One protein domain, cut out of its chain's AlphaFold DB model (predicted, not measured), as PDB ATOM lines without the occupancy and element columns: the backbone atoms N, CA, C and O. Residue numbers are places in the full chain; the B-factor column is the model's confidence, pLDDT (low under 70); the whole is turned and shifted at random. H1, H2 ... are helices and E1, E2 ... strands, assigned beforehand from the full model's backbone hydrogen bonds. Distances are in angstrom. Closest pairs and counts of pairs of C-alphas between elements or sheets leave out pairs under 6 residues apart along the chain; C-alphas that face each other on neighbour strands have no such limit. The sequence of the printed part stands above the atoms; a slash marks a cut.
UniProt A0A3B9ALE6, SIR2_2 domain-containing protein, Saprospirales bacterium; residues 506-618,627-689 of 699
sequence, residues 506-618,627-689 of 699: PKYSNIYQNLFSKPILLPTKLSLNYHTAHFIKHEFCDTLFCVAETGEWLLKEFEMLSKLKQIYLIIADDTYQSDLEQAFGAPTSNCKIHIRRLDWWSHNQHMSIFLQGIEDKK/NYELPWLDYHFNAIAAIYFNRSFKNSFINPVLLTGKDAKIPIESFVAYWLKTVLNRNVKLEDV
ATOM      1  N   PRO A 506     194.750 165.238 146.981       70.94
ATOM      2  CA  PRO A 506     193.872 164.073 147.052       70.94
ATOM      3  C   PRO A 506     192.846 164.170 148.198       70.94
ATOM      4  O   PRO A 506     192.196 163.178 148.535       70.94
ATOM      5  N   LYS A 507     192.702 165.329 148.856       73.88
ATOM      6  CA  LYS A 507     191.820 165.477 150.015       73.88
ATOM      7  C   LYS A 507     190.360 165.584 149.581       73.88
ATOM      8  O   LYS A 507     189.940 166.551 148.949       73.88
ATOM      9  N   TYR A 508     189.551 164.620 150.014       67.69
ATOM     10  CA  TYR A 508     188.105 164.696 149.849       67.69
ATOM     11  C   TYR A 508     187.539 165.825 150.718       67.69
ATOM     12  O   TYR A 508     187.684 165.821 151.941       67.69
ATOM     13  N   SER A 509     186.897 166.810 150.091       74.31
ATOM     14  CA  SER A 509     186.127 167.809 150.825       74.31
ATOM     15  C   SER A 509     184.768 167.219 151.189       74.31
ATOM     16  O   SER A 509     184.023 166.810 150.298       74.31
ATOM     17  N   ASN A 510     184.408 167.234 152.476       78.56
ATOM     18  CA  ASN A 510     183.079 166.810 152.945       78.56
ATOM     19  C   ASN A 510     181.947 167.584 152.246       78.56
ATOM     20  O   ASN A 510     180.835 167.083 152.115       78.56
ATOM     21  N   ILE A 511     182.237 168.791 151.746       82.56
ATOM     22  CA  ILE A 511     181.289 169.603 150.976       82.56
ATOM     23  C   ILE A 511     180.812 168.847 149.729       82.56
ATOM     24  O   ILE A 511     179.625 168.876 149.422       82.56
ATOM     25  N   TYR A 512     181.696 168.130 149.031       86.81
ATOM     26  CA  TYR A 512     181.324 167.441 147.794       86.81
ATOM     27  C   TYR A 512     180.398 166.253 148.039       86.81
ATOM     28  O   TYR A 512     179.494 166.038 147.244       86.81
ATOM     29  N   GLN A 513     180.574 165.533 149.149       81.88
ATOM     30  CA  GLN A 513     179.690 164.422 149.525       81.88
ATOM     31  C   GLN A 513     178.271 164.894 149.873       81.88
ATOM     32  O   GLN A 513     177.319 164.137 149.728       81.88
ATOM     33  N   ASN A 514     178.130 166.147 150.311       86.38
ATOM     34  CA  ASN A 514     176.831 166.755 150.591       86.38
ATOM     35  C   ASN A 514     176.189 167.384 149.345       86.38
ATOM     36  O   ASN A 514     174.967 167.479 149.277       86.38
ATOM     37  N   LEU A 515     176.998 167.849 148.387       87.06
ATOM     38  CA  LEU A 515     176.513 168.490 147.162       87.06
ATOM     39  C   LEU A 515     176.187 167.489 146.052       87.06
ATOM     40  O   LEU A 515     175.261 167.722 145.282       87.06
ATOM     41  N   PHE A 516     176.950 166.404 145.942       91.00
ATOM     42  CA  PHE A 516     176.889 165.482 144.812       91.00
ATOM     43  C   PHE A 516     176.617 164.062 145.291       91.00
ATOM     44  O   PHE A 516     177.139 163.627 146.316       91.00
ATOM     45  N   SER A 517     175.823 163.321 144.523       89.56
ATOM     46  CA  SER A 517     175.463 161.948 144.872       89.56
ATOM     47  C   SER A 517     176.617 160.963 144.670       89.56
ATOM     48  O   SER A 517     176.768 160.032 145.463       89.56
ATOM     49  N   LYS A 518     177.430 161.147 143.620       88.12
ATOM     50  CA  LYS A 518     178.562 160.275 143.265       88.12
ATOM     51  C   LYS A 518     179.740 161.061 142.658       88.12
ATOM     52  O   LYS A 518     180.090 160.835 141.498       88.12
ATOM     53  N   PRO A 519     180.376 161.978 143.409       90.19
ATOM     54  CA  PRO A 519     181.555 162.677 142.913       90.19
ATOM     55  C   PRO A 519     182.739 161.715 142.735       90.19
ATOM     56  O   PRO A 519     183.003 160.857 143.577       90.19
ATOM     57  N   ILE A 520     183.491 161.873 141.647       89.25
ATOM     58  CA  ILE A 520     184.721 161.116 141.391       89.25
ATOM     59  C   ILE A 520     185.902 162.058 141.613       89.25
ATOM     60  O   ILE A 520     186.093 162.998 140.850       89.25
ATOM     61  N   LEU A 521     186.707 161.834 142.653       88.81
ATOM     62  CA  LEU A 521     187.893 162.661 142.904       88.81
ATOM     63  C   LEU A 521     188.929 162.467 141.789       88.81
ATOM     64  O   LEU A 521     189.205 161.335 141.389       88.81
ATOM     65  N   LEU A 522     189.525 163.569 141.338       90.25
ATOM     66  CA  LEU A 522     190.654 163.594 140.412       90.25
ATOM     67  C   LEU A 522     191.926 163.893 141.225       90.25
ATOM     68  O   LEU A 522     192.198 165.055 141.520       90.25
ATOM     69  N   PRO A 523     192.694 162.872 141.651       85.19
ATOM     70  CA  PRO A 523     193.696 163.025 142.711       85.19
ATOM     71  C   PRO A 523     195.014 163.662 142.253       85.19
ATOM     72  O   PRO A 523     195.875 163.938 143.083       85.19
ATOM     73  N   THR A 524     195.211 163.868 140.947       89.00
ATOM     74  CA  THR A 524     196.456 164.407 140.381       89.00
ATOM     75  C   THR A 524     196.182 165.370 139.227       89.00
ATOM     76  O   THR A 524     195.116 165.343 138.603       89.00
ATOM     77  N   LYS A 525     197.180 166.197 138.879       90.12
ATOM     78  CA  LYS A 525     197.121 167.066 137.689       90.12
ATOM     79  C   LYS A 525     196.998 166.252 136.396       90.12
ATOM     80  O   LYS A 525     196.273 166.670 135.502       90.12
ATOM     81  N   LEU A 526     197.632 165.075 136.321       92.19
ATOM     82  CA  LEU A 526     197.460 164.159 135.190       92.19
ATOM     83  C   LEU A 526     195.995 163.737 135.033       92.19
ATOM     84  O   LEU A 526     195.468 163.812 133.929       92.19
ATOM     85  N   SER A 527     195.332 163.349 136.126       90.81
ATOM     86  CA  SER A 527     193.914 162.971 136.117       90.81
ATOM     87  C   SER A 527     193.031 164.118 135.614       90.81
ATOM     88  O   SER A 527     192.228 163.940 134.698       90.81
ATOM     89  N   LEU A 528     193.251 165.327 136.143       92.44
ATOM     90  CA  LEU A 528     192.555 166.540 135.712       92.44
ATOM     91  C   LEU A 528     192.744 166.814 134.211       92.44
ATOM     92  O   LEU A 528     191.762 167.007 133.493       92.44
ATOM     93  N   ASN A 529     193.990 166.804 133.732       92.00
ATOM     94  CA  ASN A 529     194.307 167.070 132.329       92.00
ATOM     95  C   ASN A 529     193.732 165.982 131.411       92.00
ATOM     96  O   ASN A 529     193.148 166.304 130.377       92.00
ATOM     97  N   TYR A 530     193.861 164.706 131.791       92.00
ATOM     98  CA  TYR A 530     193.353 163.573 131.017       92.00
ATOM     99  C   TYR A 530     191.841 163.656 130.848       92.00
ATOM    100  O   TYR A 530     191.359 163.655 129.720       92.00
ATOM    101  N   HIS A 531     191.087 163.803 131.942       91.31
ATOM    102  CA  HIS A 531     189.631 163.892 131.864       91.31
ATOM    103  C   HIS A 531     189.170 165.135 131.100       91.31
ATOM    104  O   HIS A 531     188.239 165.042 130.304       91.31
ATOM    105  N   THR A 532     189.847 166.274 131.273       91.69
ATOM    106  CA  THR A 532     189.558 167.485 130.490       91.69
ATOM    107  C   THR A 532     189.724 167.215 128.992       91.69
ATOM    108  O   THR A 532     188.794 167.440 128.221       91.69
ATOM    109  N   ALA A 533     190.865 166.661 128.574       90.38
ATOM    110  CA  ALA A 533     191.123 166.339 127.173       90.38
ATOM    111  C   ALA A 533     190.164 165.265 126.629       90.38
ATOM    112  O   ALA A 533     189.681 165.390 125.504       90.38
ATOM    113  N   HIS A 534     189.862 164.238 127.427       88.88
ATOM    114  CA  HIS A 534     188.951 163.153 127.070       88.88
ATOM    115  C   HIS A 534     187.548 163.675 126.743       88.88
ATOM    116  O   HIS A 534     187.004 163.349 125.690       88.88
ATOM    117  N   PHE A 535     186.976 164.533 127.596       89.62
ATOM    118  CA  PHE A 535     185.630 165.063 127.364       89.62
ATOM    119  C   PHE A 535     185.573 166.122 126.261       89.62
ATOM    120  O   PHE A 535     184.572 166.178 125.553       89.62
ATOM    121  N   ILE A 536     186.641 166.899 126.040       88.62
ATOM    122  CA  ILE A 536     186.725 167.805 124.879       88.62
ATOM    123  C   ILE A 536     186.728 167.012 123.565       88.62
ATOM    124  O   ILE A 536     186.086 167.418 122.602       88.62
ATOM    125  N   LYS A 537     187.440 165.878 123.516       85.69
ATOM    126  CA  LYS A 537     187.490 164.999 122.336       85.69
ATOM    127  C   LYS A 537     186.215 164.171 122.138       85.69
ATOM    128  O   LYS A 537     186.095 163.510 121.109       85.69
ATOM    129  N   HIS A 538     185.294 164.162 123.103       80.62
ATOM    130  CA  HIS A 538     184.082 163.358 123.012       80.62
ATOM    131  C   HIS A 538     183.253 163.797 121.802       80.62
ATOM    132  O   HIS A 538     182.926 164.970 121.662       80.62
ATOM    133  N   GLU A 539     182.836 162.836 120.975       75.06
ATOM    134  CA  GLU A 539     182.140 163.074 119.696       75.06
ATOM    135  C   GLU A 539     180.850 163.912 119.792       75.06
ATOM    136  O   GLU A 539     180.376 164.452 118.797       75.06
ATOM    137  N   PHE A 540     180.288 164.039 120.995       82.19
ATOM    138  CA  PHE A 540     179.035 164.736 121.261       82.19
ATOM    139  C   PHE A 540     179.230 166.090 121.944       82.19
ATOM    140  O   PHE A 540     178.264 166.838 122.068       82.19
ATOM    141  N   CYS A 541     180.440 166.411 122.405       89.00
ATOM    142  CA  CYS A 541     180.704 167.699 123.028       89.00
ATOM    143  C   CYS A 541     180.782 168.773 121.940       89.00
ATOM    144  O   CYS A 541     181.695 168.763 121.119       89.00
ATOM    145  N   ASP A 542     179.843 169.716 121.945       92.25
ATOM    146  CA  ASP A 542     179.850 170.852 121.019       92.25
ATOM    147  C   ASP A 542     179.861 172.210 121.728       92.25
ATOM    148  O   ASP A 542     180.147 173.227 121.093       92.25
ATOM    149  N   THR A 543     179.610 172.235 123.038       93.88
ATOM    150  CA  THR A 543     179.556 173.457 123.841       93.88
ATOM    151  C   THR A 543     180.278 173.258 125.175       93.88
ATOM    152  O   THR A 543     180.134 172.221 125.822       93.88
ATOM    153  N   LEU A 544     181.037 174.264 125.617       96.00
ATOM    154  CA  LEU A 544     181.724 174.274 126.914       96.00
ATOM    155  C   LEU A 544     181.278 175.482 127.742       96.00
ATOM    156  O   LEU A 544     181.433 176.623 127.307       96.00
ATOM    157  N   PHE A 545     180.781 175.246 128.956       96.94
ATOM    158  CA  PHE A 545     180.656 176.302 129.969       96.94
ATOM    159  C   PHE A 545     181.856 176.228 130.909       96.94
ATOM    160  O   PHE A 545     182.175 175.156 131.421       96.94
ATOM    161  N   CYS A 546     182.525 177.353 131.138       97.19
ATOM    162  CA  CYS A 546     183.746 177.402 131.924       97.19
ATOM    163  C   CYS A 546     183.761 178.591 132.890       97.19
ATOM    164  O   CYS A 546     183.492 179.726 132.504       97.19
ATOM    165  N   VAL A 547     184.122 178.325 134.143       96.44
ATOM    166  CA  VAL A 547     184.492 179.335 135.141       96.44
ATOM    167  C   VAL A 547     185.939 179.068 135.530       96.44
ATOM    168  O   VAL A 547     186.248 177.997 136.062       96.44
ATOM    169  N   ALA A 548     186.829 180.004 135.222       93.56
ATOM    170  CA  ALA A 548     188.265 179.859 135.427       93.56
ATOM    171  C   ALA A 548     188.891 181.210 135.755       93.56
ATOM    172  O   ALA A 548     188.460 182.213 135.217       93.56
ATOM    173  N   GLU A 549     189.951 181.241 136.565       88.44
ATOM    174  CA  GLU A 549     190.559 182.507 136.994       88.44
ATOM    175  C   GLU A 549     190.895 183.435 135.811       88.44
ATOM    176  O   GLU A 549     190.471 184.586 135.791       88.44
ATOM    177  N   THR A 550     191.603 182.915 134.802       88.88
ATOM    178  CA  THR A 550     192.125 183.710 133.672       88.88
ATOM    179  C   THR A 550     191.753 183.159 132.296       88.88
ATOM    180  O   THR A 550     191.934 183.829 131.284       88.88
ATOM    181  N   GLY A 551     191.306 181.900 132.227       91.75
ATOM    182  CA  GLY A 551     191.074 181.190 130.966       91.75
ATOM    183  C   GLY A 551     192.335 180.779 130.184       91.75
ATOM    184  O   GLY A 551     192.192 180.173 129.128       91.75
ATOM    185  N   GLU A 552     193.555 181.027 130.688       91.38
ATOM    186  CA  GLU A 552     194.827 180.746 129.978       91.38
ATOM    187  C   GLU A 552     194.925 179.303 129.449       91.38
ATOM    188  O   GLU A 552     195.464 179.055 128.372       91.38
ATOM    189  N   TRP A 553     194.388 178.329 130.187       90.94
ATOM    190  CA  TRP A 553     194.439 176.921 129.793       90.94
ATOM    191  C   TRP A 553     193.687 176.630 128.481       90.94
ATOM    192  O   TRP A 553     194.076 175.715 127.759       90.94
ATOM    193  N   LEU A 554     192.673 177.428 128.123       93.81
ATOM    194  CA  LEU A 554     191.947 177.283 126.857       93.81
ATOM    195  C   LEU A 554     192.847 177.589 125.651       93.81
ATOM    196  O   LEU A 554     192.687 176.973 124.601       93.81
ATOM    197  N   LEU A 555     193.821 178.495 125.804       92.50
ATOM    198  CA  LEU A 555     194.820 178.777 124.767       92.50
ATOM    199  C   LEU A 555     195.745 177.575 124.548       92.50
ATOM    200  O   LEU A 555     196.105 177.270 123.414       92.50
ATOM    201  N   LYS A 556     196.100 176.863 125.626       88.38
ATOM    202  CA  LYS A 556     196.954 175.664 125.560       88.38
ATOM    203  C   LYS A 556     196.260 174.505 124.835       88.38
ATOM    204  O   LYS A 556     196.923 173.729 124.158       88.38
ATOM    205  N   GLU A 557     194.934 174.426 124.934       90.00
ATOM    206  CA  GLU A 557     194.109 173.380 124.314       90.00
ATOM    207  C   GLU A 557     193.363 173.859 123.050       90.00
ATOM    208  O   GLU A 557     192.415 173.209 122.595       90.00
ATOM    209  N   PHE A 558     193.790 174.984 122.463       92.06
ATOM    210  CA  PHE A 558     193.113 175.647 121.344       92.06
ATOM    211  C   PHE A 558     192.824 174.708 120.164       92.06
ATOM    212  O   PHE A 558     191.719 174.714 119.624       92.06
ATOM    213  N   GLU A 559     193.777 173.853 119.785       90.06
ATOM    214  CA  GLU A 559     193.620 172.941 118.644       90.06
ATOM    215  C   GLU A 559     192.395 172.020 118.787       90.06
ATOM    216  O   GLU A 559     191.683 171.757 117.819       90.06
ATOM    217  N   MET A 560     192.105 171.550 120.002       88.81
ATOM    218  CA  MET A 560     190.930 170.713 120.247       88.81
ATOM    219  C   MET A 560     189.671 171.554 120.431       88.81
ATOM    220  O   MET A 560     188.628 171.236 119.867       88.81
ATOM    221  N   LEU A 561     189.774 172.637 121.201       91.94
ATOM    222  CA  LEU A 561     188.639 173.490 121.555       91.94
ATOM    223  C   LEU A 561     188.083 174.274 120.362       91.94
ATOM    224  O   LEU A 561     186.886 174.536 120.313       91.94
ATOM    225  N   SER A 562     188.914 174.596 119.371       90.69
ATOM    226  CA  SER A 562     188.506 175.280 118.133       90.69
ATOM    227  C   SER A 562     187.505 174.484 117.282       90.69
ATOM    228  O   SER A 562     186.883 175.053 116.384       90.69
ATOM    229  N   LYS A 563     187.328 173.184 117.571       90.31
ATOM    230  CA  LYS A 563     186.342 172.295 116.934       90.31
ATOM    231  C   LYS A 563     184.964 172.346 117.593       90.31
ATOM    232  O   LYS A 563     183.999 171.879 116.990       90.31
ATOM    233  N   LEU A 564     184.865 172.882 118.811       91.94
ATOM    234  CA  LEU A 564     183.579 173.121 119.460       91.94
ATOM    235  C   LEU A 564     182.801 174.191 118.687       91.94
ATOM    236  O   LEU A 564     183.373 174.966 117.926       91.94
ATOM    237  N   LYS A 565     181.489 174.265 118.894       92.19
ATOM    238  CA  LYS A 565     180.675 175.360 118.358       92.19
ATOM    239  C   LYS A 565     180.825 176.607 119.218       92.19
ATOM    240  O   LYS A 565     180.929 177.711 118.684       92.19
ATOM    241  N   GLN A 566     180.766 176.450 120.542       93.75
ATOM    242  CA  GLN A 566     180.705 177.584 121.464       93.75
ATOM    243  C   GLN A 566     181.418 177.322 122.794       93.75
ATOM    244  O   GLN A 566     181.337 176.236 123.367       93.75
ATOM    245  N   ILE A 567     182.054 178.367 123.321       96.00
ATOM    246  CA  ILE A 567     182.597 178.413 124.681       96.00
ATOM    247  C   ILE A 567     181.988 179.615 125.396       96.00
ATOM    248  O   ILE A 567     182.081 180.744 124.918       96.00
ATOM    249  N   TYR A 568     181.412 179.383 126.569       96.38
ATOM    250  CA  TYR A 568     180.963 180.433 127.476       96.38
ATOM    251  C   TYR A 568     181.882 180.461 128.685       96.38
ATOM    252  O   TYR A 568     181.933 179.506 129.456       96.38
ATOM    253  N   LEU A 569     182.624 181.550 128.829       97.25
ATOM    254  CA  LEU A 569     183.702 181.684 129.790       97.25
ATOM    255  C   LEU A 569     183.414 182.824 130.768       97.25
ATOM    256  O   LEU A 569     183.127 183.949 130.362       97.25
ATOM    257  N   ILE A 570     183.549 182.537 132.057       95.88
ATOM    258  CA  ILE A 570     183.588 183.527 133.131       95.88
ATOM    259  C   ILE A 570     185.008 183.545 133.694       95.88
ATOM    260  O   ILE A 570     185.510 182.494 134.095       95.88
ATOM    261  N   ILE A 571     185.628 184.726 133.718       92.94
ATOM    262  CA  ILE A 571     186.966 184.956 134.274       92.94
ATOM    263  C   ILE A 571     186.954 185.931 135.446       92.94
ATOM    264  O   ILE A 571     186.125 186.842 135.499       92.94
ATOM    265  N   ALA A 572     187.893 185.748 136.370       86.19
ATOM    266  CA  ALA A 572     188.203 186.709 137.428       86.19
ATOM    267  C   ALA A 572     189.147 187.823 136.943       86.19
ATOM    268  O   ALA A 572     189.097 188.973 137.400       86.19
ATOM    269  N   ASP A 573     190.004 187.455 135.995       85.12
ATOM    270  CA  ASP A 573     191.164 188.208 135.559       85.12
ATOM    271  C   ASP A 573     191.226 188.238 134.025       85.12
ATOM    272  O   ASP A 573     191.266 187.199 133.366       85.12
ATOM    273  N   ASP A 574     191.220 189.442 133.456       88.00
ATOM    274  CA  ASP A 574     191.184 189.715 132.019       88.00
ATOM    275  C   ASP A 574     192.563 189.731 131.349       88.00
ATOM    276  O   ASP A 574     192.656 190.042 130.162       88.00
ATOM    277  N   THR A 575     193.626 189.327 132.054       87.00
ATOM    278  CA  THR A 575     195.006 189.297 131.539       87.00
ATOM    279  C   THR A 575     195.132 188.616 130.172       87.00
ATOM    280  O   THR A 575     195.895 189.085 129.332       87.00
ATOM    281  N   TYR A 576     194.378 187.536 129.932       90.62
ATOM    282  CA  TYR A 576     194.410 186.768 128.678       90.62
ATOM    283  C   TYR A 576     193.154 186.955 127.812       90.62
ATOM    284  O   TYR A 576     192.968 186.231 126.835       90.62
ATOM    285  N   GLN A 577     192.272 187.905 128.142       92.81
ATOM    286  CA  GLN A 577     191.006 188.080 127.425       92.81
ATOM    287  C   GLN A 577     191.234 188.388 125.938       92.81
ATOM    288  O   GLN A 577     190.623 187.748 125.086       92.81
ATOM    289  N   SER A 578     192.144 189.318 125.623       92.75
ATOM    290  CA  SER A 578     192.453 189.686 124.234       92.75
ATOM    291  C   SER A 578     193.025 188.509 123.440       92.75
ATOM    292  O   SER A 578     192.645 188.304 122.291       92.75
ATOM    293  N   ASP A 579     193.912 187.718 124.051       94.12
ATOM    294  CA  ASP A 579     194.517 186.549 123.403       94.12
ATOM    295  C   ASP A 579     193.459 185.476 123.103       94.12
ATOM    296  O   ASP A 579     193.460 184.871 122.032       94.12
ATOM    297  N   LEU A 580     192.518 185.266 124.031       95.19
ATOM    298  CA  LEU A 580     191.391 184.348 123.863       95.19
ATOM    299  C   LEU A 580     190.448 184.809 122.748       95.19
ATOM    300  O   LEU A 580     190.088 184.016 121.876       95.19
ATOM    301  N   GLU A 581     190.060 186.083 122.745       95.00
ATOM    302  CA  GLU A 581     189.202 186.657 121.703       95.00
ATOM    303  C   GLU A 581     189.868 186.583 120.325       95.00
ATOM    304  O   GLU A 581     189.213 186.222 119.347       95.00
ATOM    305  N   GLN A 582     191.176 186.841 120.244       94.88
ATOM    306  CA  GLN A 582     191.937 186.723 119.004       94.88
ATOM    307  C   GLN A 582     192.029 185.272 118.519       94.88
ATOM    308  O   GLN A 582     191.784 185.007 117.342       94.88
ATOM    309  N   ALA A 583     192.373 184.329 119.401       94.56
ATOM    310  CA  ALA A 583     192.544 182.925 119.035       94.56
ATOM    311  C   ALA A 583     191.227 182.308 118.539       94.56
ATOM    312  O   ALA A 583     191.180 181.724 117.458       94.56
ATOM    313  N   PHE A 584     190.138 182.482 119.292       93.94
ATOM    314  CA  PHE A 584     188.834 181.903 118.956       93.94
ATOM    315  C   PHE A 584     188.028 182.739 117.950       93.94
ATOM    316  O   PHE A 584     187.084 182.225 117.358       93.94
ATOM    317  N   GLY A 585     188.401 184.000 117.715       89.56
ATOM    318  CA  GLY A 585     187.854 184.839 116.643       89.56
ATOM    319  C   GLY A 585     188.562 184.676 115.294       89.56
ATOM    320  O   GLY A 585     188.099 185.227 114.294       89.56
ATOM    321  N   ALA A 586     189.680 183.944 115.244       89.31
ATOM    322  CA  ALA A 586     190.420 183.708 114.012       89.31
ATOM    323  C   ALA A 586     189.583 182.902 112.995       89.31
ATOM    324  O   ALA A 586     188.844 182.002 113.396       89.31
ATOM    325  N   PRO A 587     189.747 183.126 111.673       85.56
ATOM    326  CA  PRO A 587     189.025 182.372 110.636       85.56
ATOM    327  C   PRO A 587     189.236 180.852 110.684       85.56
ATOM    328  O   PRO A 587     188.477 180.100 110.085       85.56
ATOM    329  N   THR A 588     190.295 180.404 111.359       84.56
ATOM    330  CA  THR A 588     190.637 178.995 111.564       84.56
ATOM    331  C   THR A 588     189.852 178.337 112.703       84.56
ATOM    332  O   THR A 588     189.921 177.117 112.845       84.56
ATOM    333  N   SER A 589     189.119 179.106 113.512       86.75
ATOM    334  CA  SER A 589     188.294 178.609 114.614       86.75
ATOM    335  C   SER A 589     186.837 178.470 114.177       86.75
ATOM    336  O   SER A 589     186.212 179.440 113.753       86.75
ATOM    337  N   ASN A 590     186.263 177.278 114.351       89.06
ATOM    338  CA  ASN A 590     184.814 177.069 114.225       89.06
ATOM    339  C   ASN A 590     184.071 177.374 115.537       89.06
ATOM    340  O   ASN A 590     182.841 177.319 115.584       89.06
ATOM    341  N   CYS A 591     184.818 177.696 116.594       93.00
ATOM    342  CA  CYS A 591     184.303 177.915 117.929       93.00
ATOM    343  C   CYS A 591     184.154 179.404 118.226       93.00
ATOM    344  O   CYS A 591     185.131 180.151 118.193       93.00
ATOM    345  N   LYS A 592     182.952 179.824 118.624       92.75
ATOM    346  CA  LYS A 592     182.703 181.171 119.138       92.75
ATOM    347  C   LYS A 592     182.898 181.220 120.652       92.75
ATOM    348  O   LYS A 592     182.223 180.498 121.383       92.75
ATOM    349  N   ILE A 593     183.769 182.106 121.131       94.88
ATOM    350  CA  ILE A 593     183.955 182.337 122.568       94.88
ATOM    351  C   ILE A 593     183.138 183.539 123.059       94.88
ATOM    352  O   ILE A 593     183.034 184.566 122.387       94.88
ATOM    353  N   HIS A 594     182.551 183.410 124.244       94.38
ATOM    354  CA  HIS A 594     181.793 184.446 124.934       94.38
ATOM    355  C   HIS A 594     182.378 184.648 126.327       94.38
ATOM    356  O   HIS A 594     182.216 183.783 127.184       94.38
ATOM    357  N   ILE A 595     183.032 185.785 126.558       94.69
ATOM    358  CA  ILE A 595     183.756 186.045 127.805       94.69
ATOM    359  C   ILE A 595     182.985 187.042 128.672       94.69
ATOM    360  O   ILE A 595     182.504 188.078 128.205       94.69
ATOM    361  N   ARG A 596     182.866 186.731 129.961       92.62
ATOM    362  CA  ARG A 596     182.368 187.628 131.004       92.62
ATOM    363  C   ARG A 596     183.361 187.699 132.144       92.62
ATOM    364  O   ARG A 596     184.082 186.746 132.414       92.62
ATOM    365  N   ARG A 597     183.340 188.829 132.842       89.12
ATOM    366  CA  ARG A 597     184.173 189.062 134.012       89.12
ATOM    367  C   ARG A 597     183.331 189.039 135.277       89.12
ATOM    368  O   ARG A 597     182.299 189.708 135.340       89.12
ATOM    369  N   LEU A 598     183.802 188.309 136.275       86.25
ATOM    370  CA  LEU A 598     183.334 188.369 137.650       86.25
ATOM    371  C   LEU A 598     184.477 188.881 138.528       86.25
ATOM    372  O   LEU A 598     185.633 188.600 138.249       86.25
ATOM    373  N   ASP A 599     184.187 189.622 139.591       77.81
ATOM    374  CA  ASP A 599     185.254 190.050 140.497       77.81
ATOM    375  C   ASP A 599     185.871 188.849 141.222       77.81
ATOM    376  O   ASP A 599     185.155 187.944 141.658       77.81
ATOM    377  N   TRP A 600     187.193 188.861 141.410       75.44
ATOM    378  CA  TRP A 600     187.940 187.725 141.960       75.44
ATOM    379  C   TRP A 600     187.440 187.272 143.348       75.44
ATOM    380  O   TRP A 600     187.371 186.077 143.625       75.44
ATOM    381  N   TRP A 601     186.994 188.192 144.217       74.25
ATOM    382  CA  TRP A 601     186.428 187.844 145.536       74.25
ATOM    383  C   TRP A 601     185.070 187.135 145.444       74.25
ATOM    384  O   TRP A 601     184.624 186.502 146.397       74.25
ATOM    385  N   SER A 602     184.398 187.247 144.298       79.56
ATOM    386  CA  SER A 602     183.171 186.522 143.966       79.56
ATOM    387  C   SER A 602     183.437 185.255 143.147       79.56
ATOM    388  O   SER A 602     182.492 184.531 142.841       79.56
ATOM    389  N   HIS A 603     184.696 184.981 142.801       83.31
ATOM    390  CA  HIS A 603     185.133 183.905 141.918       83.31
ATOM    391  C   HIS A 603     185.804 182.771 142.718       83.31
ATOM    392  O   HIS A 603     187.006 182.536 142.655       83.31
ATOM    393  N   ASN A 604     185.019 182.066 143.533       87.00
ATOM    394  CA  ASN A 604     185.496 180.987 144.414       87.00
ATOM    395  C   ASN A 604     185.196 179.564 143.905       87.00
ATOM    396  O   ASN A 604     185.654 178.591 144.508       87.00
ATOM    397  N   GLN A 605     184.440 179.431 142.815       91.31
ATOM    398  CA  GLN A 605     184.089 178.158 142.189       91.31
ATOM    399  C   GLN A 605     184.679 178.106 140.791       91.31
ATOM    400  O   GLN A 605     184.613 179.086 140.056       91.31
ATOM    401  N   HIS A 606     185.247 176.965 140.438       94.38
ATOM    402  CA  HIS A 606     185.816 176.705 139.127       94.38
ATOM    403  C   HIS A 606     185.131 175.484 138.542       94.38
ATOM    404  O   HIS A 606     184.899 174.491 139.239       94.38
ATOM    405  N   MET A 607     184.792 175.563 137.261       95.94
ATOM    406  CA  MET A 607     184.103 174.471 136.593       95.94
ATOM    407  C   MET A 607     184.355 174.458 135.094       95.94
ATOM    408  O   MET A 607     184.474 175.511 134.473       95.94
ATOM    409  N   SER A 608     184.372 173.257 134.530       96.88
ATOM    410  CA  SER A 608     184.332 172.995 133.094       96.88
ATOM    411  C   SER A 608     183.202 172.009 132.842       96.88
ATOM    412  O   SER A 608     183.263 170.874 133.312       96.88
ATOM    413  N   ILE A 609     182.152 172.450 132.157       96.50
ATOM    414  CA  ILE A 609     180.933 171.679 131.909       96.50
ATOM    415  C   ILE A 609     180.858 171.380 130.417       96.50
ATOM    416  O   ILE A 609     180.736 172.292 129.598       96.50
ATOM    417  N   PHE A 610     180.926 170.097 130.083       94.94
ATOM    418  CA  PHE A 610     180.934 169.598 128.715       94.94
ATOM    419  C   PHE A 610     179.501 169.284 128.290       94.94
ATOM    420  O   PHE A 610     178.824 168.459 128.914       94.94
ATOM    421  N   LEU A 611     179.025 169.970 127.254       92.81
ATOM    422  CA  LEU A 611     177.626 169.973 126.846       92.81
ATOM    423  C   LEU A 611     177.469 169.506 125.396       92.81
ATOM    424  O   LEU A 611     178.293 169.803 124.529       92.81
ATOM    425  N   GLN A 612     176.352 168.829 125.149       90.44
ATOM    426  CA  GLN A 612     175.842 168.514 123.821       90.44
ATOM    427  C   GLN A 612     174.581 169.337 123.556       90.44
ATOM    428  O   GLN A 612     173.605 169.238 124.309       90.44
ATOM    429  N   GLY A 613     174.569 170.119 122.478       83.19
ATOM    430  CA  GLY A 613     173.359 170.759 121.977       83.19
ATOM    431  C   GLY A 613     172.316 169.732 121.522       83.19
ATOM    432  O   GLY A 613     172.609 168.826 120.743       83.19
ATOM    433  N   ILE A 614     171.080 169.885 121.991       79.44
ATOM    434  CA  ILE A 614     169.923 169.110 121.540       79.44
ATOM    435  C   ILE A 614     169.222 169.937 120.459       79.44
ATOM    436  O   ILE A 614     168.662 170.995 120.743       79.44
ATOM    437  N   GLU A 615     169.254 169.471 119.208       64.75
ATOM    438  CA  GLU A 615     168.463 170.088 118.142       64.75
ATOM    439  C   GLU A 615     166.972 169.873 118.409       64.75
ATOM    440  O   GLU A 615     166.433 168.768 118.286       64.75
ATOM    441  N   ASP A 616     166.288 170.956 118.756       56.81
ATOM    442  CA  ASP A 616     164.848 170.950 118.935       56.81
ATOM    443  C   ASP A 616     164.164 170.812 117.567       56.81
ATOM    444  O   ASP A 616     163.939 171.785 116.850       56.81
ATOM    445  N   LYS A 617     163.754 169.591 117.203       49.75
ATOM    446  CA  LYS A 617     162.992 169.307 115.964       49.75
ATOM    447  C   LYS A 617     161.625 170.022 115.879       49.75
ATOM    448  O   LYS A 617     160.864 169.766 114.949       49.75
ATOM    449  N   LYS A 618     161.262 170.872 116.849       46.59
ATOM    450  CA  LYS A 618     159.945 171.526 116.958       46.59
ATOM    451  C   LYS A 618     159.968 173.053 117.003       46.59
ATOM    452  O   LYS A 618     158.885 173.641 117.033       46.59
ATOM    453  N   ASN A 627     166.723 190.132 122.600       41.62
ATOM    454  CA  ASN A 627     167.895 190.789 123.191       41.62
ATOM    455  C   ASN A 627     168.123 190.310 124.641       41.62
ATOM    456  O   ASN A 627     168.128 191.120 125.564       41.62
ATOM    457  N   TYR A 628     168.232 189.003 124.892       49.00
ATOM    458  CA  TYR A 628     168.507 188.526 126.247       49.00
ATOM    459  C   TYR A 628     170.009 188.507 126.529       49.00
ATOM    460  O   TYR A 628     170.822 188.060 125.723       49.00
ATOM    461  N   GLU A 629     170.364 188.936 127.738       59.97
ATOM    462  CA  GLU A 629     171.713 188.920 128.321       59.97
ATOM    463  C   GLU A 629     172.270 187.488 128.535       59.97
ATOM    464  O   GLU A 629     173.419 187.308 128.958       59.97
ATOM    465  N   LEU A 630     171.464 186.474 128.187       63.47
ATOM    466  CA  LEU A 630     171.715 185.035 128.262       63.47
ATOM    467  C   LEU A 630     171.567 184.400 126.860       63.47
ATOM    468  O   LEU A 630     170.508 183.865 126.532       63.47
ATOM    469  N   PRO A 631     172.607 184.462 126.011       59.44
ATOM    470  CA  PRO A 631     172.543 184.043 124.603       59.44
ATOM    471  C   PRO A 631     172.254 182.549 124.363       59.44
ATOM    472  O   PRO A 631     171.925 182.170 123.244       59.44
ATOM    473  N   TRP A 632     172.348 181.705 125.394       67.75
ATOM    474  CA  TRP A 632     172.111 180.262 125.300       67.75
ATOM    475  C   TRP A 632     170.745 179.811 125.838       67.75
ATOM    476  O   TRP A 632     170.472 178.614 125.865       67.75
ATOM    477  N   LEU A 633     169.891 180.727 126.307       63.53
ATOM    478  CA  LEU A 633     168.653 180.369 127.018       63.53
ATOM    479  C   LEU A 633     167.603 179.672 126.133       63.53
ATOM    480  O   LEU A 633     166.714 179.004 126.652       63.53
ATOM    481  N   ASP A 634     167.728 179.825 124.815       59.31
ATOM    482  CA  ASP A 634     166.873 179.179 123.814       59.31
ATOM    483  C   ASP A 634     167.411 177.803 123.364       59.31
ATOM    484  O   ASP A 634     166.793 177.142 122.529       59.31
ATOM    485  N   TYR A 635     168.549 177.352 123.906       64.12
ATOM    486  CA  TYR A 635     169.152 176.057 123.591       64.12
ATOM    487  C   TYR A 635     168.882 175.035 124.696       64.12
ATOM    488  O   TYR A 635     169.063 175.297 125.887       64.12
ATOM    489  N   HIS A 636     168.509 173.824 124.289       76.00
ATOM    490  CA  HIS A 636     168.474 172.672 125.179       76.00
ATOM    491  C   HIS A 636     169.839 171.983 125.163       76.00
ATOM    492  O   HIS A 636     170.313 171.567 124.109       76.00
ATOM    493  N   PHE A 637     170.468 171.851 126.332       81.81
ATOM    494  CA  PHE A 637     171.743 171.152 126.480       81.81
ATOM    495  C   PHE A 637     171.569 169.858 127.262       81.81
ATOM    496  O   PHE A 637     170.850 169.814 128.265       81.81
ATOM    497  N   ASN A 638     172.289 168.824 126.840       85.69
ATOM    498  CA  ASN A 638     172.553 167.653 127.658       85.69
ATOM    499  C   ASN A 638     173.960 167.766 128.262       85.69
ATOM    500  O   ASN A 638     174.929 167.954 127.527       85.69
ATOM    501  N   ALA A 639     174.077 167.651 129.585       87.62
ATOM    502  CA  ALA A 639     175.376 167.647 130.248       87.62
ATOM    503  C   ALA A 639     176.011 166.261 130.150       87.62
ATOM    504  O   ALA A 639     175.484 165.293 130.699       87.62
ATOM    505  N   ILE A 640     177.147 166.178 129.459       89.50
ATOM    506  CA  ILE A 640     177.923 164.942 129.314       89.50
ATOM    507  C   ILE A 640     178.657 164.671 130.631       89.50
ATOM    508  O   ILE A 640     178.520 163.608 131.236       89.50
ATOM    509  N   ALA A 641     179.413 165.668 131.088       93.75
ATOM    510  CA  ALA A 641     180.182 165.634 132.321       93.75
ATOM    511  C   ALA A 641     180.500 167.057 132.795       93.75
ATOM    512  O   ALA A 641     180.413 168.020 132.030       93.75
ATOM    513  N   ALA A 642     180.919 167.184 134.048       95.62
ATOM    514  CA  ALA A 642     181.484 168.413 134.578       95.62
ATOM    515  C   ALA A 642     182.706 168.114 135.446       95.62
ATOM    516  O   ALA A 642     182.705 167.165 136.225       95.62
ATOM    517  N   ILE A 643     183.734 168.947 135.340       96.00
ATOM    518  CA  ILE A 643     184.832 169.006 136.305       96.00
ATOM    519  C   ILE A 643     184.587 170.228 137.180       96.00
ATOM    520  O   ILE A 643     184.344 171.310 136.652       96.00
ATOM    521  N   TYR A 644     184.636 170.058 138.497       95.00
ATOM    522  CA  TYR A 644     184.311 171.101 139.467       95.00
ATOM    523  C   TYR A 644     185.327 171.132 140.611       95.00
ATOM    524  O   TYR A 644     185.750 170.086 141.101       95.00
ATOM    525  N   PHE A 645     185.692 172.328 141.069       93.75
ATOM    526  CA  PHE A 645     186.395 172.518 142.335       93.75
ATOM    527  C   PHE A 645     186.156 173.899 142.929       93.75
ATOM    528  O   PHE A 645     185.930 174.885 142.228       93.75
ATOM    529  N   ASN A 646     186.298 173.974 144.248       89.75
ATOM    530  CA  ASN A 646     186.366 175.244 144.954       89.75
ATOM    531  C   ASN A 646     187.811 175.715 145.064       89.75
ATOM    532  O   ASN A 646     188.706 174.943 145.410       89.75
ATOM    533  N   ARG A 647     188.019 177.008 144.826       85.31
ATOM    534  CA  ARG A 647     189.307 177.681 144.976       85.31
ATOM    535  C   ARG A 647     189.063 179.071 145.546       85.31
ATOM    536  O   ARG A 647     188.760 180.009 144.821       85.31
ATOM    537  N   SER A 648     189.151 179.195 146.865       77.75
ATOM    538  CA  SER A 648     188.991 180.488 147.545       77.75
ATOM    539  C   SER A 648     190.326 181.218 147.614       77.75
ATOM    540  O   SER A 648     191.349 180.582 147.861       77.75
ATOM    541  N   PHE A 649     190.319 182.539 147.410       74.06
ATOM    542  CA  PHE A 649     191.512 183.398 147.514       74.06
ATOM    543  C   PHE A 649     192.713 182.887 146.706       74.06
ATOM    544  O   PHE A 649     193.857 183.019 147.138       74.06
ATOM    545  N   LYS A 650     192.439 182.262 145.552       74.81
ATOM    546  CA  LYS A 650     193.450 181.672 144.671       74.81
ATOM    547  C   LYS A 650     194.356 180.639 145.366       74.81
ATOM    548  O   LYS A 650     195.497 180.459 144.944       74.81
ATOM    549  N   ASN A 651     193.847 179.930 146.386       78.88
ATOM    550  CA  ASN A 651     194.589 178.842 147.037       78.88
ATOM    551  C   ASN A 651     195.193 177.922 145.964       78.88
ATOM    552  O   ASN A 651     194.516 177.567 144.995       78.88
ATOM    553  N   SER A 652     196.480 177.621 146.088       80.75
ATOM    554  CA  SER A 652     197.186 176.742 145.165       80.75
ATOM    555  C   SER A 652     196.636 175.325 145.234       80.75
ATOM    556  O   SER A 652     196.524 174.676 144.202       80.75
ATOM    557  N   PHE A 653     196.207 174.868 146.408       85.38
ATOM    558  CA  PHE A 653     195.631 173.545 146.574       85.38
ATOM    559  C   PHE A 653     194.184 173.494 146.076       85.38
ATOM    560  O   PHE A 653     193.305 174.195 146.583       85.38
ATOM    561  N   ILE A 654     193.927 172.623 145.099       89.50
ATOM    562  CA  ILE A 654     192.596 172.358 144.548       89.50
ATOM    563  C   ILE A 654     192.237 170.880 144.691       89.50
ATOM    564  O   ILE A 654     193.090 170.007 144.559       89.50
ATOM    565  N   ASN A 655     190.950 170.600 144.907       90.62
ATOM    566  CA  ASN A 655     190.407 169.239 144.993       90.62
ATOM    567  C   ASN A 655     189.352 169.057 143.886       90.62
ATOM    568  O   ASN A 655     188.165 169.263 144.157       90.62
ATOM    569  N   PRO A 656     189.759 168.784 142.635       93.25
ATOM    570  CA  PRO A 656     188.851 168.610 141.512       93.25
ATOM    571  C   PRO A 656     188.073 167.306 141.599       93.25
ATOM    572  O   PRO A 656     188.621 166.245 141.889       93.25
ATOM    573  N   VAL A 657     186.778 167.399 141.311       93.44
ATOM    574  CA  VAL A 657     185.884 166.254 141.160       93.44
ATOM    575  C   VAL A 657     185.307 166.224 139.754       93.44
ATOM    576  O   VAL A 657     184.953 167.257 139.186       93.44
ATOM    577  N   LEU A 658     185.210 165.023 139.203       93.38
ATOM    578  CA  LEU A 658     184.450 164.708 138.012       93.38
ATOM    579  C   LEU A 658     183.023 164.325 138.414       93.38
ATOM    580  O   LEU A 658     182.803 163.511 139.313       93.38
ATOM    581  N   LEU A 659     182.063 164.913 137.715       93.44
ATOM    582  CA  LEU A 659     180.631 164.746 137.902       93.44
ATOM    583  C   LEU A 659     180.024 164.267 136.586       93.44
ATOM    584  O   LEU A 659     180.335 164.798 135.519       93.44
ATOM    585  N   THR A 660     179.143 163.275 136.656       88.88
ATOM    586  CA  THR A 660     178.449 162.716 135.487       88.88
ATOM    587  C   THR A 660     176.960 162.544 135.779       88.88
ATOM    588  O   THR A 660     176.510 162.644 136.926       88.88
ATOM    589  N   GLY A 661     176.160 162.316 134.735       84.12
ATOM    590  CA  GLY A 661     174.728 162.059 134.877       84.12
ATOM    591  C   GLY A 661     173.980 163.217 135.549       84.12
ATOM    592  O   GLY A 661     174.059 164.361 135.107       84.12
ATOM    593  N   LYS A 662     173.223 162.925 136.617       84.62
ATOM    594  CA  LYS A 662     172.411 163.940 137.314       84.62
ATOM    595  C   LYS A 662     173.260 164.999 138.025       84.62
ATOM    596  O   LYS A 662     172.855 166.158 138.035       84.62
ATOM    597  N   ASP A 663     174.428 164.631 138.551       89.38
ATOM    598  CA  ASP A 663     175.283 165.554 139.313       89.38
ATOM    599  C   ASP A 663     175.890 166.648 138.423       89.38
ATOM    600  O   ASP A 663     176.119 167.762 138.886       89.38
ATOM    601  N   ALA A 664     176.079 166.381 137.124       87.62
ATOM    602  CA  ALA A 664     176.583 167.369 136.168       87.62
ATOM    603  C   ALA A 664     175.617 168.555 135.944       87.62
ATOM    604  O   ALA A 664     176.025 169.581 135.400       87.62
ATOM    605  N   LYS A 665     174.356 168.455 136.396       85.56
ATOM    606  CA  LYS A 665     173.370 169.548 136.324       85.56
ATOM    607  C   LYS A 665     173.608 170.645 137.365       85.56
ATOM    608  O   LYS A 665     173.369 171.809 137.071       85.56
ATOM    609  N   ILE A 666     174.118 170.301 138.548       89.75
ATOM    610  CA  ILE A 666     174.326 171.259 139.648       89.75
ATOM    611  C   ILE A 666     175.353 172.351 139.268       89.75
ATOM    612  O   ILE A 666     175.084 173.538 139.487       89.75
ATOM    613  N   PRO A 667     176.498 172.021 138.632       92.62
ATOM    614  CA  PRO A 667     177.397 173.035 138.089       92.62
ATOM    615  C   PRO A 667     176.748 173.967 137.059       92.62
ATOM    616  O   PRO A 667     177.126 175.130 136.998       92.62
ATOM    617  N   ILE A 668     175.757 173.516 136.275       91.06
ATOM    618  CA  ILE A 668     175.078 174.383 135.293       91.06
ATOM    619  C   ILE A 668     174.317 175.502 136.006       91.06
ATOM    620  O   ILE A 668     174.418 176.661 135.610       91.06
ATOM    621  N   GLU A 669     173.592 175.178 137.077       89.06
ATOM    622  CA  GLU A 669     172.878 176.177 137.882       89.06
ATOM    623  C   GLU A 669     173.854 177.189 138.495       89.06
ATOM    624  O   GLU A 669     173.618 178.399 138.450       89.06
ATOM    625  N   SER A 670     175.000 176.701 138.981       91.62
ATOM    626  CA  SER A 670     176.074 177.545 139.518       91.62
ATOM    627  C   SER A 670     176.663 178.464 138.440       91.62
ATOM    628  O   SER A 670     176.812 179.665 138.663       91.62
ATOM    629  N   PHE A 671     176.925 177.936 137.241       94.31
ATOM    630  CA  PHE A 671     177.398 178.713 136.096       94.31
ATOM    631  C   PHE A 671     176.410 179.819 135.710       94.31
ATOM    632  O   PHE A 671     176.804 180.971 135.531       94.31
ATOM    633  N   VAL A 672     175.116 179.497 135.620       91.12
ATOM    634  CA  VAL A 672     174.059 180.466 135.295       91.12
ATOM    635  C   VAL A 672     173.987 181.567 136.350       91.12
ATOM    636  O   VAL A 672     173.918 182.742 135.992       91.12
ATOM    637  N   ALA A 673     174.059 181.215 137.636       89.94
ATOM    638  CA  ALA A 673     174.090 182.192 138.719       89.94
ATOM    639  C   ALA A 673     175.307 183.126 138.611       89.94
ATOM    640  O   ALA A 673     175.170 184.341 138.771       89.94
ATOM    641  N   TYR A 674     176.484 182.587 138.280       92.19
ATOM    642  CA  TYR A 674     177.698 183.383 138.085       92.19
ATOM    643  C   TYR A 674     177.547 184.313 136.892       92.19
ATOM    644  O   TYR A 674     177.836 185.505 137.006       92.19
ATOM    645  N   TRP A 675     177.035 183.807 135.772       91.56
ATOM    646  CA  TRP A 675     176.827 184.620 134.585       91.56
ATOM    647  C   TRP A 675     175.850 185.759 134.852       91.56
ATOM    648  O   TRP A 675     176.161 186.913 134.565       91.56
ATOM    649  N   LEU A 676     174.704 185.465 135.469       88.31
ATOM    650  CA  LEU A 676     173.732 186.472 135.888       88.31
ATOM    651  C   LEU A 676     174.365 187.519 136.801       88.31
ATOM    652  O   LEU A 676     174.136 188.709 136.615       88.31
ATOM    653  N   LYS A 677     175.221 187.115 137.740       87.00
ATOM    654  CA  LYS A 677     175.940 188.055 138.605       87.00
ATOM    655  C   LYS A 677     176.860 188.990 137.813       87.00
ATOM    656  O   LYS A 677     176.891 190.182 138.108       87.00
ATOM    657  N   THR A 678     177.543 188.495 136.774       86.12
ATOM    658  CA  THR A 678     178.353 189.356 135.881       86.12
ATOM    659  C   THR A 678     177.516 190.390 135.122       86.12
ATOM    660  O   THR A 678     178.022 191.449 134.751       86.12
ATOM    661  N   VAL A 679     176.233 190.093 134.902       80.62
ATOM    662  CA  VAL A 679     175.268 190.979 134.246       80.62
ATOM    663  C   VAL A 679     174.691 191.991 135.246       80.62
ATOM    664  O   VAL A 679     174.731 193.193 134.996       80.62
ATOM    665  N   LEU A 680     174.240 191.531 136.417       70.50
ATOM    666  CA  LEU A 680     173.622 192.357 137.466       70.50
ATOM    667  C   LEU A 680     174.591 193.376 138.082       70.50
ATOM    668  O   LEU A 680     174.183 194.503 138.367       70.50
ATOM    669  N   ASN A 681     175.882 193.035 138.205       62.25
ATOM    670  CA  ASN A 681     176.931 193.971 138.639       62.25
ATOM    671  C   ASN A 681     177.077 195.200 137.708       62.25
ATOM    672  O   ASN A 681     177.803 196.131 138.044       62.25
ATOM    673  N   ARG A 682     176.377 195.244 136.560       53.94
ATOM    674  CA  ARG A 682     176.329 196.383 135.627       53.94
ATOM    675  C   ARG A 682     175.069 197.267 135.747       53.94
ATOM    676  O   ARG A 682     174.763 197.980 134.799       53.94
ATOM    677  N   ASN A 683     174.391 197.291 136.904       45.62
ATOM    678  CA  ASN A 683     173.154 198.057 137.190       45.62
ATOM    679  C   ASN A 683     171.851 197.478 136.595       45.62
ATOM    680  O   ASN A 683     171.021 198.232 136.086       45.62
ATOM    681  N   VAL A 684     171.621 196.166 136.693       42.12
ATOM    682  CA  VAL A 684     170.314 195.567 136.346       42.12
ATOM    683  C   VAL A 684     169.567 195.177 137.628       42.12
ATOM    684  O   VAL A 684     170.147 194.580 138.535       42.12
ATOM    685  N   LYS A 685     168.282 195.544 137.740       40.41
ATOM    686  CA  LYS A 685     167.429 195.170 138.881       40.41
ATOM    687  C   LYS A 685     167.053 193.687 138.774       40.41
ATOM    688  O   LYS A 685     166.574 193.238 137.741       40.41
ATOM    689  N   LEU A 686     167.228 192.942 139.869       40.22
ATOM    690  CA  LEU A 686     166.938 191.500 139.982       40.22
ATOM    691  C   LEU A 686     165.492 191.102 139.621       40.22
ATOM    692  O   LEU A 686     165.237 189.939 139.325       40.22
ATOM    693  N   GLU A 687     164.562 192.056 139.624       42.72
ATOM    694  CA  GLU A 687     163.129 191.847 139.382       42.72
ATOM    695  C   GLU A 687     162.797 191.434 137.929       42.72
ATOM    696  O   GLU A 687     161.724 190.879 137.688       42.72
ATOM    697  N   ASP A 688     163.722 191.614 136.977       42.75
ATOM    698  CA  ASP A 688     163.506 191.309 135.552       42.75
ATOM    699  C   ASP A 688     163.963 189.895 135.123       42.75
ATOM    700  O   ASP A 688     163.630 189.429 134.027       42.75
ATOM    701  N   VAL A 689     164.683 189.157 135.980       42.19
ATOM    702  CA  VAL A 689     165.180 187.805 135.665       42.19
ATOM    703  C   VAL A 689     164.184 186.747 136.147       42.19
ATOM    704  O   VAL A 689     164.268 186.230 137.259       42.19
TER     705      VAL A 689
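This is residues 506 to 618 and 627 to 689 of the 699 residues of the protein "SIR2_2 domain-containing protein" of Saprospirales bacterium (UniProt A0A3B9ALE6). A twisted sheet of six strands forms the middle layer, with the long helix H6 crossing one face and H2 and H5 covering parts of the opposite face. The short H3 packs on H5, while H1 only grazes the sheet. The printed part has 176 residues with six named helices and six named strands, in the order H1 H2 E1 H3 H4 E2 H5 E3 E4 E5 E6 H6, and its class is mixed. The sheet, in the order E3 E2 E1 E4 E5 E6, is mixed too. The whole is compact, with a radius of gyration of the C-alphas of 15.8 A, and spans 43 by 39 by 39 A.

E1, residues 543 to 548, and E2, 566 to 571, are parallel, with N 546 and O 568 2.8 A apart. E3, 592 to 597, an edge strand, is parallel to E2, with N 569 and O 594 at 2.8 A. E4, 605 to 614, is antiparallel to E1, with N 609 and O 545 at 2.8 A. E5, 636 to 646, is antiparallel to E4, with N 608 and O 643 at 2.9 A, and bends by 73 degrees at residue 640. E6, 657 to 660, the other edge strand, forms a hairpin with E5, with N 659 and O 642 at 2.8 A. H6, residues 665 to 680, is 8.7 A over the sheet and runs across the strands, at 67 degrees to E2 on the local plane; the C-alphas of Arg 597 and Thr 678 are its closest to E3, at 6.1 A. On the opposite face, H5, 577 to 585, runs along E3 at a height of 9.1 A over the sheet, and H2, 525 to 536, along E5 at 9.5 A, completing three layers, helices on both faces. H3, 552 to 556, touches H5, closest at the C-alphas of Leu 555 and Leu 580, 6.6 A. H4, 558 to 561, is not on the sheet; H1, 510 to 515, only grazes it with residues 511 to 512. Two strand-helix-strand units, parallel neighbour strands joined through helices, E1, H3 H4, E2 and E2, H5, E3, have right-handed crossovers. Every O i to N i+4 pair is within hydrogen-bond range in H1, H2, H5 and H6; H3 has 0 of 1, but 2 of 2 O i to N i+3 pairs, and H4 is too short for an i+4 pair.

H1 begins at C-alpha 510, (183.079, 166.810, 152.945), and H6 ends at C-alpha 680, (173.622, 192.357, 137.466). From first to last C-alpha, E5 is 26.8 A long, E4 26.6 A, H6 22.8 A and H2 16.5 A.

The C-alphas farthest apart, of Lys 618 and Ser 652, are 47.0 A apart. Residues 619 to 626 are not printed, and C-alphas 618 and 627 are 21.8 A apart across this cut, in the link from E4 to E5. Of the links printed whole, none is long. The pLDDT is under 70 at residue 508 and in residues 615 to 618, 627 to 635 and 681 to 689.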